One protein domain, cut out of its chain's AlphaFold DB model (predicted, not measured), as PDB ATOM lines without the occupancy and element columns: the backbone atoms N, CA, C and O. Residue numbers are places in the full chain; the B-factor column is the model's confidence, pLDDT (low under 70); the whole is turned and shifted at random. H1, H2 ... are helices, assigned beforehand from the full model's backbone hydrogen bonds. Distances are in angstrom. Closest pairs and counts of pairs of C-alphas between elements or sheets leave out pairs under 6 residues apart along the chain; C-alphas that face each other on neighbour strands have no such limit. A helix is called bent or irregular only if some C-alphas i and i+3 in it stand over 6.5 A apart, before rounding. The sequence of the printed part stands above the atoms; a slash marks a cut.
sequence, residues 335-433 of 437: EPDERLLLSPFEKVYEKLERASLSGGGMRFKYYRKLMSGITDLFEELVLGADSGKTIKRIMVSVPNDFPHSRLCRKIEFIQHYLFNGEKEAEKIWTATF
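AT A GLANCE: This is residues 335 to 433 of the 437 residues of an uncharacterized protein of Candidatus Curtissbacteria bacterium GW2011_GWC2_38_9 (UniProt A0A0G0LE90). H3 is the core, with H1 and both arms of the bent helix H2 packed on it; H4 turns off its far end and touches no helix. The 99 printed residues hold four named helices, H1 to H4 in order, and no named strand. The class is all helix; the whole is compact, radius of gyration of the C-alphas 13.9 A, spanning 36 by 35 by 23 A.

IN THESE COORDINATES: Find C-alpha 348 at (5.644, 71.829, -148.803); H1 runs to 357. H2, 365 to 394, one helix by its hydrogen bonds, is bent, C-alphas 382 and 385 being 9.3 A apart: arms H2a, 365 to 382, 25.4 A, and H2b, 385 to 394, irregular, C-alphas 385 and 388 7.3 A apart. H3, 405 to 419, spans 20.8 A; H4, 423 to 432, ends at C-alpha (13.679, 88.635, -156.703).

HOW THE PARTS SIT: H1 touches H3 residues 408 to 412 alone, closest C-alphas 348 and 412, 5.7 A. H2a touches H3, closest C-alphas 375 and 410, 6.4 A, at a steep tilt of 49 degrees. H2b touches H3 residues 409 to 413 alone, closest C-alphas 394 and 409, 6.9 A. O i to N i+4 pairs are within hydrogen-bond range throughout H1, H2a, H3 and H4, and 5 of 6 in H2b.

THE WHOLE: The printed part has no cut or long link; residues 388 to 403 have pLDDT under 70.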
ATOM      1  N   GLU A 335      17.497  82.100-144.248       93.38
ATOM      2  CA  GLU A 335      17.836  80.698-144.519       93.38
ATOM      3  C   GLU A 335      16.608  80.009-145.144       93.38
ATOM      4  O   GLU A 335      15.772  79.471-144.412       93.38
ATOM      5  N   PRO A 336      16.443  80.068-146.480       95.25
ATOM      6  CA  PRO A 336      15.241  79.576-147.159       95.25
ATOM      7  C   PRO A 336      14.942  78.080-146.961       95.25
ATOM      8  O   PRO A 336      13.778  77.682-146.940       95.25
ATOM      9  N   ASP A 337      15.970  77.252-146.759       93.31
ATOM     10  CA  ASP A 337      15.813  75.811-146.496       93.31
ATOM     11  C   ASP A 337      15.263  75.497-145.102       93.31
ATOM     12  O   ASP A 337      14.640  74.455-144.889       93.31
ATOM     13  N   GLU A 338      15.473  76.415-144.161       93.06
ATOM     14  CA  GLU A 338      15.067  76.288-142.764       93.06
ATOM     15  C   GLU A 338      13.672  76.861-142.517       93.06
ATOM     16  O   GLU A 338      13.206  76.862-141.382       93.06
ATOM     17  N   ARG A 339      12.985  77.366-143.545       95.25
ATOM     18  CA  ARG A 339      11.646  77.951-143.437       95.25
ATOM     19  C   ARG A 339      10.738  77.411-144.527       95.25
ATOM     20  O   ARG A 339      11.180  77.102-145.630       95.25
ATOM     21  N   LEU A 340       9.451  77.331-144.211       97.12
ATOM     22  CA  LEU A 340       8.440  77.148-145.243       97.12
ATOM     23  C   LEU A 340       8.262  78.479-145.982       97.12
ATOM     24  O   LEU A 340       8.084  79.516-145.337       97.12
ATOM     25  N   LEU A 341       8.339  78.460-147.309       98.06
ATOM     26  CA  LEU A 341       8.312  79.669-148.137       98.06
ATOM     27  C   LEU A 341       6.943  79.890-148.779       98.06
ATOM     28  O   LEU A 341       6.252  78.938-149.124       98.06
ATOM     29  N   LEU A 342       6.581  81.156-148.986       97.75
ATOM     30  CA  LEU A 342       5.440  81.560-149.806       97.75
ATOM     31  C   LEU A 342       5.894  81.645-151.269       97.75
ATOM     32  O   LEU A 342       6.055  82.736-151.808       97.75
ATOM     33  N   SER A 343       6.186  80.493-151.877       96.31
ATOM     34  CA  SER A 343       6.814  80.402-153.206       96.31
ATOM     35  C   SER A 343       6.033  79.510-154.176       96.31
ATOM     36  O   SER A 343       5.505  78.488-153.728       96.31
ATOM     37  N   PRO A 344       6.030  79.810-155.491       95.06
ATOM     38  CA  PRO A 344       5.550  78.879-156.516       95.06
ATOM     39  C   PRO A 344       6.400  77.602-156.628       95.06
ATOM     40  O   PRO A 344       5.927  76.604-157.162       95.06
ATOM     41  N   PHE A 345       7.631  77.612-156.107       95.62
ATOM     42  CA  PHE A 345       8.552  76.473-156.154       95.62
ATOM     43  C   PHE A 345       8.630  75.695-154.832       95.62
ATOM     44  O   PHE A 345       9.399  74.743-154.697       95.62
ATOM     45  N   GLU A 346       7.855  76.096-153.820       95.25
ATOM     46  CA  GLU A 346       7.924  75.461-152.509       95.25
ATOM     47  C   GLU A 346       7.337  74.048-152.543       95.25
ATOM     48  O   GLU A 346       6.139  73.854-152.739       95.25
ATOM     49  N   LYS A 347       8.169  73.063-152.217       92.62
ATOM     50  CA  LYS A 347       7.733  71.682-152.011       92.62
ATOM     51  C   LYS A 347       7.344  71.452-150.554       92.62
ATOM     52  O   LYS A 347       8.162  70.999-149.746       92.62
ATOM     53  N   VAL A 348       6.103  71.795-150.204       92.19
ATOM     54  CA  VAL A 348       5.644  71.829-148.803       92.19
ATOM     55  C   VAL A 348       5.799  70.468-148.133       92.19
ATOM     56  O   VAL A 348       6.389  70.391-147.053       92.19
ATOM     57  N   TYR A 349       5.307  69.390-148.755       88.25
ATOM     58  CA  TYR A 349       5.409  68.052-148.164       88.25
ATOM     59  C   TYR A 349       6.835  67.605-147.932       88.25
ATOM     60  O   TYR A 349       7.173  67.272-146.800       88.25
ATOM     61  N   GLU A 350       7.661  67.622-148.981       89.44
ATOM     62  CA  GLU A 350       9.046  67.155-148.904       89.44
ATOM     63  C   GLU A 350       9.799  67.908-147.796       89.44
ATOM     64  O   GLU A 350      10.497  67.303-146.976       89.44
ATOM     65  N   LYS A 351       9.609  69.233-147.708       93.69
ATOM     66  CA  LYS A 351      10.293  70.066-146.715       93.69
ATOM     67  C   LYS A 351       9.784  69.811-145.289       93.69
ATOM     68  O   LYS A 351      10.598  69.677-144.370       93.69
ATOM     69  N   LEU A 352       8.468  69.709-145.083       92.19
ATOM     70  CA  LEU A 352       7.877  69.437-143.764       92.19
ATOM     71  C   LEU A 352       8.153  68.016-143.272       92.19
ATOM     72  O   LEU A 352       8.361  67.816-142.070       92.19
ATOM     73  N   GLU A 353       8.159  67.040-144.178       88.19
ATOM     74  CA  GLU A 353       8.494  65.654-143.879       88.19
ATOM     75  C   GLU A 353       9.943  65.538-143.436       88.19
ATOM     76  O   GLU A 353      10.202  65.096-142.314       88.19
ATOM     77  N   ARG A 354      10.872  66.049-144.252       90.38
ATOM     78  CA  ARG A 354      12.301  66.099-143.930       90.38
ATOM     79  C   ARG A 354      12.553  66.759-142.577       90.38
ATOM     80  O   ARG A 354      13.249  66.191-141.739       90.38
ATOM     81  N   ALA A 355      11.955  67.926-142.334       91.75
ATOM     82  CA  ALA A 355      12.092  68.621-141.057       91.75
ATOM     83  C   ALA A 355      11.564  67.779-139.888       91.75
ATOM     84  O   ALA A 355      12.204  67.681-138.843       91.75
ATOM     85  N   SER A 356      10.407  67.135-140.057       89.69
ATOM     86  CA  SER A 356       9.801  66.339-138.990       89.69
ATOM     87  C   SER A 356      10.581  65.063-138.700       89.69
ATOM     88  O   SER A 356      10.717  64.710-137.531       89.69
ATOM     89  N   LEU A 357      11.148  64.398-139.710       87.06
ATOM     90  CA  LEU A 357      12.042  63.252-139.511       87.06
ATOM     91  C   LEU A 357      13.255  63.635-138.650       87.06
ATOM     92  O   LEU A 357      13.588  62.906-137.715       87.06
ATOM     93  N   SER A 358      13.800  64.836-138.856       86.56
ATOM     94  CA  SER A 358      14.901  65.418-138.072       86.56
ATOM     95  C   SER A 358      14.501  65.964-136.692       86.56
ATOM     96  O   SER A 358      15.306  66.605-136.023       86.56
ATOM     97  N   GLY A 359      13.264  65.739-136.232       86.25
ATOM     98  CA  GLY A 359      12.790  66.241-134.934       86.25
ATOM     99  C   GLY A 359      12.146  67.630-134.974       86.25
ATOM    100  O   GLY A 359      11.593  68.053-133.962       86.25
ATOM    101  N   GLY A 360      12.176  68.310-136.123       89.75
ATOM    102  CA  GLY A 360      11.624  69.639-136.385       89.75
ATOM    103  C   GLY A 360      10.168  69.666-136.869       89.75
ATOM    104  O   GLY A 360       9.376  68.745-136.657       89.75
ATOM    105  N   GLY A 361       9.804  70.773-137.513       88.75
ATOM    106  CA  GLY A 361       8.567  70.987-138.254       88.75
ATOM    107  C   GLY A 361       7.315  70.655-137.451       88.75
ATOM    108  O   GLY A 361       7.080  71.172-136.354       88.75
ATOM    109  N   MET A 362       6.508  69.741-137.991       90.31
ATOM    110  CA  MET A 362       5.224  69.352-137.414       90.31
ATOM    111  C   MET A 362       5.350  68.632-136.072       90.31
ATOM    112  O   MET A 362       4.333  68.462-135.407       90.31
ATOM    113  N   ARG A 363       6.550  68.254-135.610       88.38
ATOM    114  CA  ARG A 363       6.742  67.724-134.248       88.38
ATOM    115  C   ARG A 363       6.645  68.813-133.175       88.38
ATOM    116  O   ARG A 363       6.203  68.520-132.060       88.38
ATOM    117  N   PHE A 364       6.908  70.077-133.511       88.38
ATOM    118  CA  PHE A 364       6.795  71.189-132.568       88.38
ATOM    119  C   PHE A 364       5.352  71.679-132.409       88.38
ATOM    120  O   PHE A 364       4.698  72.116-133.356       88.38
ATOM    121  N   LYS A 365       4.856  71.690-131.161       88.94
ATOM    122  CA  LYS A 365       3.505  72.180-130.822       88.94
ATOM    123  C   LYS A 365       3.277  73.622-131.277       88.94
ATOM    124  O   LYS A 365       2.182  73.938-131.733       88.94
ATOM    125  N   TYR A 366       4.289  74.480-131.143       89.31
ATOM    126  CA  TYR A 366       4.212  75.869-131.595       89.31
ATOM    127  C   TYR A 366       3.997  75.955-133.109       89.31
ATOM    128  O   TYR A 366       3.040  76.589-133.540       89.31
ATOM    129  N   TYR A 367       4.813  75.243-133.893       91.38
ATOM    130  CA  TYR A 367       4.718  75.232-135.354       91.38
ATOM    131  C   TYR A 367       3.349  74.721-135.831       91.38
ATOM    132  O   TYR A 367       2.693  75.367-136.643       91.38
ATOM    133  N   ARG A 368       2.842  73.629-135.234       92.19
ATOM    134  CA  ARG A 368       1.485  73.126-135.525       92.19
ATOM    135  C   ARG A 368       0.399  74.164-135.246       92.19
ATOM    136  O   ARG A 368      -0.528  74.298-136.036       92.19
ATOM    137  N   LYS A 369       0.491  74.882-134.122       92.44
ATOM    138  CA  LYS A 369      -0.478  75.930-133.765       92.44
ATOM    139  C   LYS A 369      -0.425  77.106-134.737       92.44
ATOM    140  O   LYS A 369      -1.482  77.575-135.143       92.44
ATOM    141  N   LEU A 370       0.779  77.545-135.104       93.56
ATOM    142  CA  LEU A 370       0.992  78.620-136.071       93.56
ATOM    143  C   LEU A 370       0.345  78.266-137.414       93.56
ATOM    144  O   LEU A 370      -0.538  78.984-137.878       93.56
ATOM    145  N   MET A 371       0.706  77.112-137.978       95.44
ATOM    146  CA  MET A 371       0.176  76.665-139.265       95.44
ATOM    147  C   MET A 371      -1.333  76.414-139.222       95.44
ATOM    148  O   MET A 371      -2.035  76.821-140.140       95.44
ATOM    149  N   SER A 372      -1.855  75.821-138.140       94.69
ATOM    150  CA  SER A 372      -3.304  75.647-137.967       94.69
ATOM    151  C   SER A 372      -4.032  76.987-137.952       94.69
ATOM    152  O   SER A 372      -5.062  77.108-138.599       94.69
ATOM    153  N   GLY A 373      -3.505  77.998-137.253       95.56
ATOM    154  CA  GLY A 373      -4.111  79.331-137.224       95.56
ATOM    155  C   GLY A 373      -4.181  79.974-138.610       95.56
ATOM    156  O   GLY A 373      -5.212  80.541-138.961       95.56
ATOM    157  N   ILE A 374      -3.120  79.831-139.413       97.69
ATOM    158  CA  ILE A 374      -3.087  80.316-140.801       97.69
ATOM    159  C   ILE A 374      -4.114  79.564-141.655       97.69
ATOM    160  O   ILE A 374      -4.909  80.195-142.349       97.69
ATOM    161  N   THR A 375      -4.150  78.230-141.583       95.81
ATOM    162  CA  THR A 375      -5.088  77.433-142.388       95.81
ATOM    163  C   THR A 375      -6.542  77.658-141.990       95.81
ATOM    164  O   THR A 375      -7.397  77.718-142.865       95.81
ATOM    165  N   ASP A 376      -6.825  77.804-140.692       94.25
ATOM    166  CA  ASP A 376      -8.182  78.035-140.186       94.25
ATOM    167  C   ASP A 376      -8.707  79.395-140.689       94.25
ATOM    168  O   ASP A 376      -9.831  79.478-141.180       94.25
ATOM    169  N   LEU A 377      -7.871  80.445-140.659       96.62
ATOM    170  CA  LEU A 377      -8.240  81.757-141.200       96.62
ATOM    171  C   LEU A 377      -8.380  81.766-142.720       96.62
ATOM    172  O   LEU A 377      -9.273  82.426-143.241       96.62
ATOM    173  N   PHE A 378      -7.514  81.055-143.441       96.75
ATOM    174  CA  PHE A 378      -7.656  80.915-144.887       96.75
ATOM    175  C   PHE A 378      -8.998  80.251-145.234       96.75
ATOM    176  O   PHE A 378      -9.739  80.741-146.084       96.75
ATOM    177  N   GLU A 379      -9.349  79.165-144.542       94.00
ATOM    178  CA  GLU A 379     -10.624  78.474-144.738       94.00
ATOM    179  C   GLU A 379     -11.818  79.390-144.453       94.00
ATOM    180  O   GLU A 379     -12.745  79.437-145.260       94.00
ATOM    181  N   GLU A 380     -11.778  80.154-143.360       93.94
ATOM    182  CA  GLU A 380     -12.828  81.115-143.008       93.94
ATOM    183  C   GLU A 380     -12.966  82.231-144.053       93.94
ATOM    184  O   GLU A 380     -14.063  82.493-144.547       93.94
ATOM    185  N   LEU A 381     -11.860  82.899-144.390       95.94
ATOM    186  CA  LEU A 381     -11.883  84.151-145.147       95.94
ATOM    187  C   LEU A 381     -11.974  83.964-146.660       95.94
ATOM    188  O   LEU A 381     -12.455  84.879-147.335       95.94
ATOM    189  N   VAL A 382     -11.469  82.837-147.171       94.75
ATOM    190  CA  VAL A 382     -11.284  82.581-148.609       94.75
ATOM    191  C   VAL A 382     -12.245  81.505-149.100       94.75
ATOM    192  O   VAL A 382     -12.885  81.688-150.131       94.75
ATOM    193  N   LEU A 383     -12.375  80.391-148.371       90.69
ATOM    194  CA  LEU A 383     -13.266  79.296-148.781       90.69
ATOM    195  C   LEU A 383     -14.694  79.461-148.241       90.69
ATOM    196  O   LEU A 383     -15.641  78.961-148.851       90.69
ATOM    197  N   GLY A 384     -14.856  80.119-147.091       86.00
ATOM    198  CA  GLY A 384     -16.148  80.363-146.455       86.00
ATOM    199  C   GLY A 384     -16.982  79.086-146.292       86.00
ATOM    200  O   GLY A 384     -16.513  78.056-145.791       86.00
ATOM    201  N   ALA A 385     -18.237  79.144-146.744       72.69
ATOM    202  CA  ALA A 385     -19.198  78.043-146.640       72.69
ATOM    203  C   ALA A 385     -18.788  76.772-147.418       72.69
ATOM    204  O   ALA A 385     -19.213  75.673-147.061       72.69
ATOM    205  N   ASP A 386     -17.933  76.890-148.440       71.44
ATOM    206  CA  ASP A 386     -17.497  75.759-149.271       71.44
ATOM    207  C   ASP A 386     -16.285  75.004-148.704       71.44
ATOM    208  O   ASP A 386     -15.912  73.940-149.216       71.44
ATOM    209  N   SER A 387     -15.705  75.494-147.603       75.50
ATOM    210  CA  SER A 387     -14.541  74.903-146.929       75.50
ATOM    211  C   SER A 387     -14.674  73.387-146.733       75.50
ATOM    212  O   SER A 387     -13.796  72.627-147.140       75.50
ATOM    213  N   GLY A 388     -15.803  72.904-146.206       65.06
ATOM    214  CA  GLY A 388     -16.016  71.481-145.925       65.06
ATOM    215  C   GLY A 388     -15.987  70.566-147.159       65.06
ATOM    216  O   GLY A 388     -15.506  69.433-147.070       65.06
ATOM    217  N   LYS A 389     -16.471  71.034-148.318       64.75
ATOM    218  CA  LYS A 389     -16.453  70.263-149.578       64.75
ATOM    219  C   LYS A 389     -15.060  70.269-150.202       64.75
ATOM    220  O   LYS A 389     -14.579  69.223-150.641       64.75
ATOM    221  N   THR A 390     -14.404  71.425-150.192       67.88
ATOM    222  CA  THR A 390     -13.061  71.618-150.747       67.88
ATOM    223  C   THR A 390     -12.017  70.837-149.949       67.88
ATOM    224  O   THR A 390     -11.278  70.046-150.531       67.88
ATOM    225  N   ILE A 391     -12.046  70.912-148.612       67.06
ATOM    226  CA  ILE A 391     -11.161  70.138-147.719       67.06
ATOM    227  C   ILE A 391     -11.330  68.633-147.939       67.06
ATOM    228  O   ILE A 391     -10.337  67.912-148.014       67.06
ATOM    229  N   LYS A 392     -12.567  68.137-148.086       65.00
ATOM    230  CA  LYS A 392     -12.810  66.712-148.362       65.00
ATOM    231  C   LYS A 392     -12.188  66.263-149.685       65.00
ATOM    232  O   LYS A 392     -11.619  65.180-149.717       65.00
ATOM    233  N   ARG A 393     -12.246  67.079-150.745       62.03
ATOM    234  CA  ARG A 393     -11.609  66.766-152.040       62.03
ATOM    235  C   ARG A 393     -10.082  66.750-151.943       62.03
ATOM    236  O   ARG A 393      -9.463  65.807-152.420       62.03
ATOM    237  N   ILE A 394      -9.494  67.724-151.247       62.19
ATOM    238  CA  ILE A 394      -8.043  67.804-150.984       62.19
ATOM    239  C   ILE A 394      -7.549  66.589-150.182       62.19
ATOM    240  O   ILE A 394      -6.439  66.099-150.373       62.19
ATOM    241  N   MET A 395      -8.374  66.073-149.267       61.72
ATOM    242  CA  MET A 395      -8.015  64.923-148.437       61.72
ATOM    243  C   MET A 395      -7.952  63.591-149.202       61.72
ATOM    244  O   MET A 395      -7.390  62.648-148.656       61.72
ATOM    245  N   VAL A 396      -8.471  63.486-150.427       56.50
ATOM    246  CA  VAL A 396      -8.468  62.225-151.197       56.50
ATOM    247  C   VAL A 396      -7.194  62.052-152.037       56.50
ATOM    248  O   VAL A 396      -6.815  60.926-152.336       56.50
ATOM    249  N   SER A 397      -6.492  63.134-152.384       54.84
ATOM    250  CA  SER A 397      -5.422  63.122-153.396       54.84
ATOM    251  C   SER A 397      -3.992  62.970-152.859       54.84
ATOM    252  O   SER A 397      -3.050  63.062-153.638       54.84
ATOM    253  N   VAL A 398      -3.798  62.759-151.552       52.47
ATOM    254  CA  VAL A 398      -2.458  62.690-150.935       52.47
ATOM    255  C   VAL A 398      -2.308  61.400-150.105       52.47
ATOM    256  O   VAL A 398      -3.250  61.049-149.385       52.47
ATOM    257  N   PRO A 399      -1.155  60.699-150.146       55.41
ATOM    258  CA  PRO A 399      -0.866  59.517-149.315       55.41
ATOM    259  C   PRO A 399      -0.912  59.808-147.806       55.41
ATOM    260  O   PRO A 399      -0.602  60.921-147.368       55.41
ATOM    261  N   ASN A 400      -1.370  58.851-146.990       57.62
ATOM    262  CA  ASN A 400      -1.743  59.072-145.581       57.62
ATOM    263  C   ASN A 400      -0.686  58.629-144.554       57.62
ATOM    264  O   ASN A 400      -1.028  58.339-143.410       57.62
ATOM    265  N   ASP A 401       0.589  58.639-144.930       60.84
ATOM    266  CA  ASP A 401       1.634  57.930-144.175       60.84
ATOM    267  C   ASP A 401       2.438  58.836-143.220       60.84
ATOM    268  O   ASP A 401       3.374  58.395-142.556       60.84
ATOM    269  N   PHE A 402       2.045  60.111-143.101       62.22
ATOM    270  CA  PHE A 402       2.779  61.134-142.353       62.22
ATOM    271  C   PHE A 402       2.023  61.637-141.101       62.22
ATOM    272  O   PHE A 402       0.844  62.004-141.195       62.22
ATOM    273  N   PRO A 403       2.668  61.750-139.919       60.50
ATOM    274  CA  PRO A 403       2.060  62.373-138.744       60.50
ATOM    275  C   PRO A 403       1.626  63.809-139.052       60.50
ATOM    276  O   PRO A 403       2.420  64.620-139.512       60.50
ATOM    277  N   HIS A 404       0.368  64.153-138.767       71.25
ATOM    278  CA  HIS A 404      -0.220  65.456-139.123       71.25
ATOM    279  C   HIS A 404      -0.402  65.694-140.636       71.25
ATOM    280  O   HIS A 404      -0.563  66.847-141.046       71.25
ATOM    281  N   SER A 405      -0.485  64.625-141.445       76.00
ATOM    282  CA  SER A 405      -0.746  64.660-142.898       76.00
ATOM    283  C   SER A 405      -1.853  65.643-143.293       76.00
ATOM    284  O   SER A 405      -1.719  66.372-144.271       76.00
ATOM    285  N   ARG A 406      -2.930  65.731-142.501       83.38
ATOM    286  CA  ARG A 406      -4.048  66.648-142.757       83.38
ATOM    287  C   ARG A 406      -3.647  68.124-142.744       83.38
ATOM    288  O   ARG A 406      -4.146  68.875-143.574       83.38
ATOM    289  N   LEU A 407      -2.800  68.558-141.811       88.38
ATOM    290  CA  LEU A 407      -2.378  69.958-141.755       88.38
ATOM    291  C   LEU A 407      -1.419  70.271-142.909       88.38
ATOM    292  O   LEU A 407      -1.602  71.282-143.576       88.38
ATOM    293  N   CYS A 408      -0.489  69.362-143.221       89.19
ATOM    294  CA  CYS A 408       0.376  69.483-144.400       89.19
ATOM    295  C   CYS A 408      -0.444  69.606-145.700       89.19
ATOM    296  O   CYS A 408      -0.156  70.478-146.510       89.19
ATOM    297  N   ARG A 409      -1.531  68.830-145.843       85.75
ATOM    298  CA  ARG A 409      -2.496  68.934-146.962       85.75
ATOM    299  C   ARG A 409      -3.124  70.294-147.111       85.75
ATOM    300  O   ARG A 409      -3.233  70.788-148.227       85.75
ATOM    301  N   LYS A 410      -3.542  70.892-146.002       90.44
ATOM    302  CA  LYS A 410      -4.118  72.234-146.032       90.44
ATOM    303  C   LYS A 410      -3.083  73.266-146.483       90.44
ATOM    304  O   LYS A 410      -3.411  74.125-147.287       90.44
ATOM    305  N   ILE A 411      -1.843  73.157-146.007       93.75
ATOM    306  CA  ILE A 411      -0.760  74.080-146.375       93.75
ATOM    307  C   ILE A 411      -0.382  73.927-147.854       93.75
ATOM    308  O   ILE A 411      -0.332  74.925-148.565       93.75
ATOM    309  N   GLU A 412      -0.183  72.694-148.334       91.56
ATOM    310  CA  GLU A 412       0.057  72.421-149.759       91.56
ATOM    311  C   GLU A 412      -1.084  72.977-150.613       91.56
ATOM    312  O   GLU A 412      -0.847  73.629-151.624       91.56
ATOM    313  N   PHE A 413      -2.334  72.770-150.191       90.94
ATOM    314  CA  PHE A 413      -3.473  73.305-150.921       90.94
ATOM    315  C   PHE A 413      -3.439  74.829-151.020       90.94
ATOM    316  O   PHE A 413      -3.736  75.351-152.087       90.94
ATOM    317  N   ILE A 414      -3.072  75.544-149.952       94.50
ATOM    318  CA  ILE A 414      -2.928  77.005-150.006       94.50
ATOM    319  C   ILE A 414      -1.857  77.387-151.034       94.50
ATOM    320  O   ILE A 414      -2.105  78.253-151.867       94.50
ATOM    321  N   GLN A 415      -0.706  76.709-151.030       94.81
ATOM    322  CA  GLN A 415       0.359  76.958-152.006       94.81
ATOM    323  C   GLN A 415      -0.103  76.708-153.443       94.81
ATOM    324  O   GLN A 415       0.066  77.563-154.310       94.81
ATOM    325  N   HIS A 416      -0.775  75.586-153.684       92.56
ATOM    326  CA  HIS A 416      -1.336  75.263-154.989       92.56
ATOM    327  C   HIS A 416      -2.441  76.246-155.406       92.56
ATOM    328  O   HIS A 416      -2.499  76.656-156.561       92.56
ATOM    329  N   TYR A 417      -3.316  76.654-154.484       93.12
ATOM    330  CA  TYR A 417      -4.362  77.648-154.737       93.12
ATOM    331  C   TYR A 417      -3.766  78.990-155.172       93.12
ATOM    332  O   TYR A 417      -4.306  79.646-156.061       93.12
ATOM    333  N   LEU A 418      -2.655  79.395-154.554       95.38
ATOM    334  CA  LEU A 418      -1.997  80.661-154.853       95.38
ATOM    335  C   LEU A 418      -1.180  80.624-156.145       95.38
ATOM    336  O   LEU A 418      -1.147  81.633-156.841       95.38
ATOM    337  N   PHE A 419      -0.523  79.502-156.458       95.88
ATOM    338  CA  PHE A 419       0.559  79.494-157.448       95.88
ATOM    339  C   PHE A 419       0.427  78.487-158.595       95.88
ATOM    340  O   PHE A 419       1.197  78.572-159.552       95.88
ATOM    341  N   ASN A 420      -0.519  77.544-158.561       89.94
ATOM    342  CA  ASN A 420      -0.597  76.522-159.604       89.94
ATOM    343  C   ASN A 420      -0.901  77.120-160.989       89.94
ATOM    344  O   ASN A 420      -1.992  77.633-161.228       89.94
ATOM    345  N   GLY A 421       0.057  76.999-161.914       89.06
ATOM    346  CA  GLY A 421      -0.033  77.541-163.274       89.06
ATOM    347  C   GLY A 421       0.219  79.051-163.379       89.06
ATOM    348  O   GLY A 421       0.022  79.636-164.447       89.06
ATOM    349  N   GLU A 422       0.664  79.698-162.302       94.88
ATOM    350  CA  GLU A 422       0.771  81.153-162.202       94.88
ATOM    351  C   GLU A 422       2.160  81.672-162.601       94.88
ATOM    352  O   GLU A 422       2.987  82.053-161.770       94.88
ATOM    353  N   LYS A 423       2.399  81.771-163.914       96.06
ATOM    354  CA  LYS A 423       3.676  82.255-164.482       96.06
ATOM    355  C   LYS A 423       4.088  83.658-164.021       96.06
ATOM    356  O   LYS A 423       5.262  84.009-164.103       96.06
ATOM    357  N   GLU A 424       3.136  84.498-163.617       97.12
ATOM    358  CA  GLU A 424       3.427  85.833-163.079       97.12
ATOM    359  C   GLU A 424       4.193  85.733-161.753       97.12
ATOM    360  O   GLU A 424       5.246  86.353-161.611       97.12
ATOM    361  N   ALA A 425       3.730  84.882-160.833       96.62
ATOM    362  CA  ALA A 425       4.385  84.662-159.548       96.62
ATOM    363  C   ALA A 425       5.780  84.042-159.714       96.62
ATOM    364  O   ALA A 425       6.720  84.472-159.051       96.62
ATOM    365  N   GLU A 426       5.947  83.092-160.641       97.06
ATOM    366  CA  GLU A 426       7.255  82.505-160.974       97.06
ATOM    367  C   GLU A 426       8.253  83.561-161.476       97.06
ATOM    368  O   GLU A 426       9.416  83.577-161.064       97.06
ATOM    369  N   LYS A 427       7.806  84.478-162.344       97.81
ATOM    370  CA  LYS A 427       8.642  85.574-162.860       97.81
ATOM    371  C   LYS A 427       9.045  86.553-161.765       97.81
ATOM    372  O   LYS A 427      10.213  86.926-161.706       97.81
ATOM    373  N   ILE A 428       8.097  86.956-160.914       97.88
ATOM    374  CA  ILE A 428       8.391  87.820-159.765       97.88
ATOM    375  C   ILE A 428       9.430  87.117-158.888       97.88
ATOM    376  O   ILE A 428      10.510  87.656-158.667       97.88
ATOM    377  N   TRP A 429       9.160  85.871-158.486       97.25
ATOM    378  CA  TRP A 429      10.031  85.114-157.593       97.25
ATOM    379  C   TRP A 429      11.451  84.958-158.142       97.25
ATOM    380  O   TRP A 429      12.414  85.269-157.449       97.25
ATOM    381  N   THR A 430      11.606  84.517-159.391       96.81
ATOM    382  CA  THR A 430      12.930  84.312-160.007       96.81
ATOM    383  C   THR A 430      13.706  85.616-160.196       96.81
ATOM    384  O   THR A 430      14.929  85.623-160.047       96.81
ATOM    385  N   ALA A 431      13.026  86.738-160.460       96.81
ATOM    386  CA  ALA A 431      13.660  88.053-160.525       96.81
ATOM    387  C   ALA A 431      14.124  88.554-159.144       96.81
ATOM    388  O   ALA A 431      15.144  89.245-159.042       96.81
ATOM    389  N   THR A 432      13.397  88.205-158.081       96.19
ATOM    390  CA  THR A 432      13.679  88.635-156.703       96.19
ATOM    391  C   THR A 432      14.708  87.742-156.007       96.19
ATOM    392  O   THR A 432      15.683  88.245-155.440       96.19
ATOM    393  N   PHE A 433      14.520  86.423-156.089       95.12
ATOM    394  CA  PHE A 433      15.255  85.377-155.374       95.12
ATOM    395  C   PHE A 433      15.831  84.326-156.348       95.12
ATOM    396  O   PHE A 433      15.482  83.148-156.278       95.12
TER     397      PHE A 433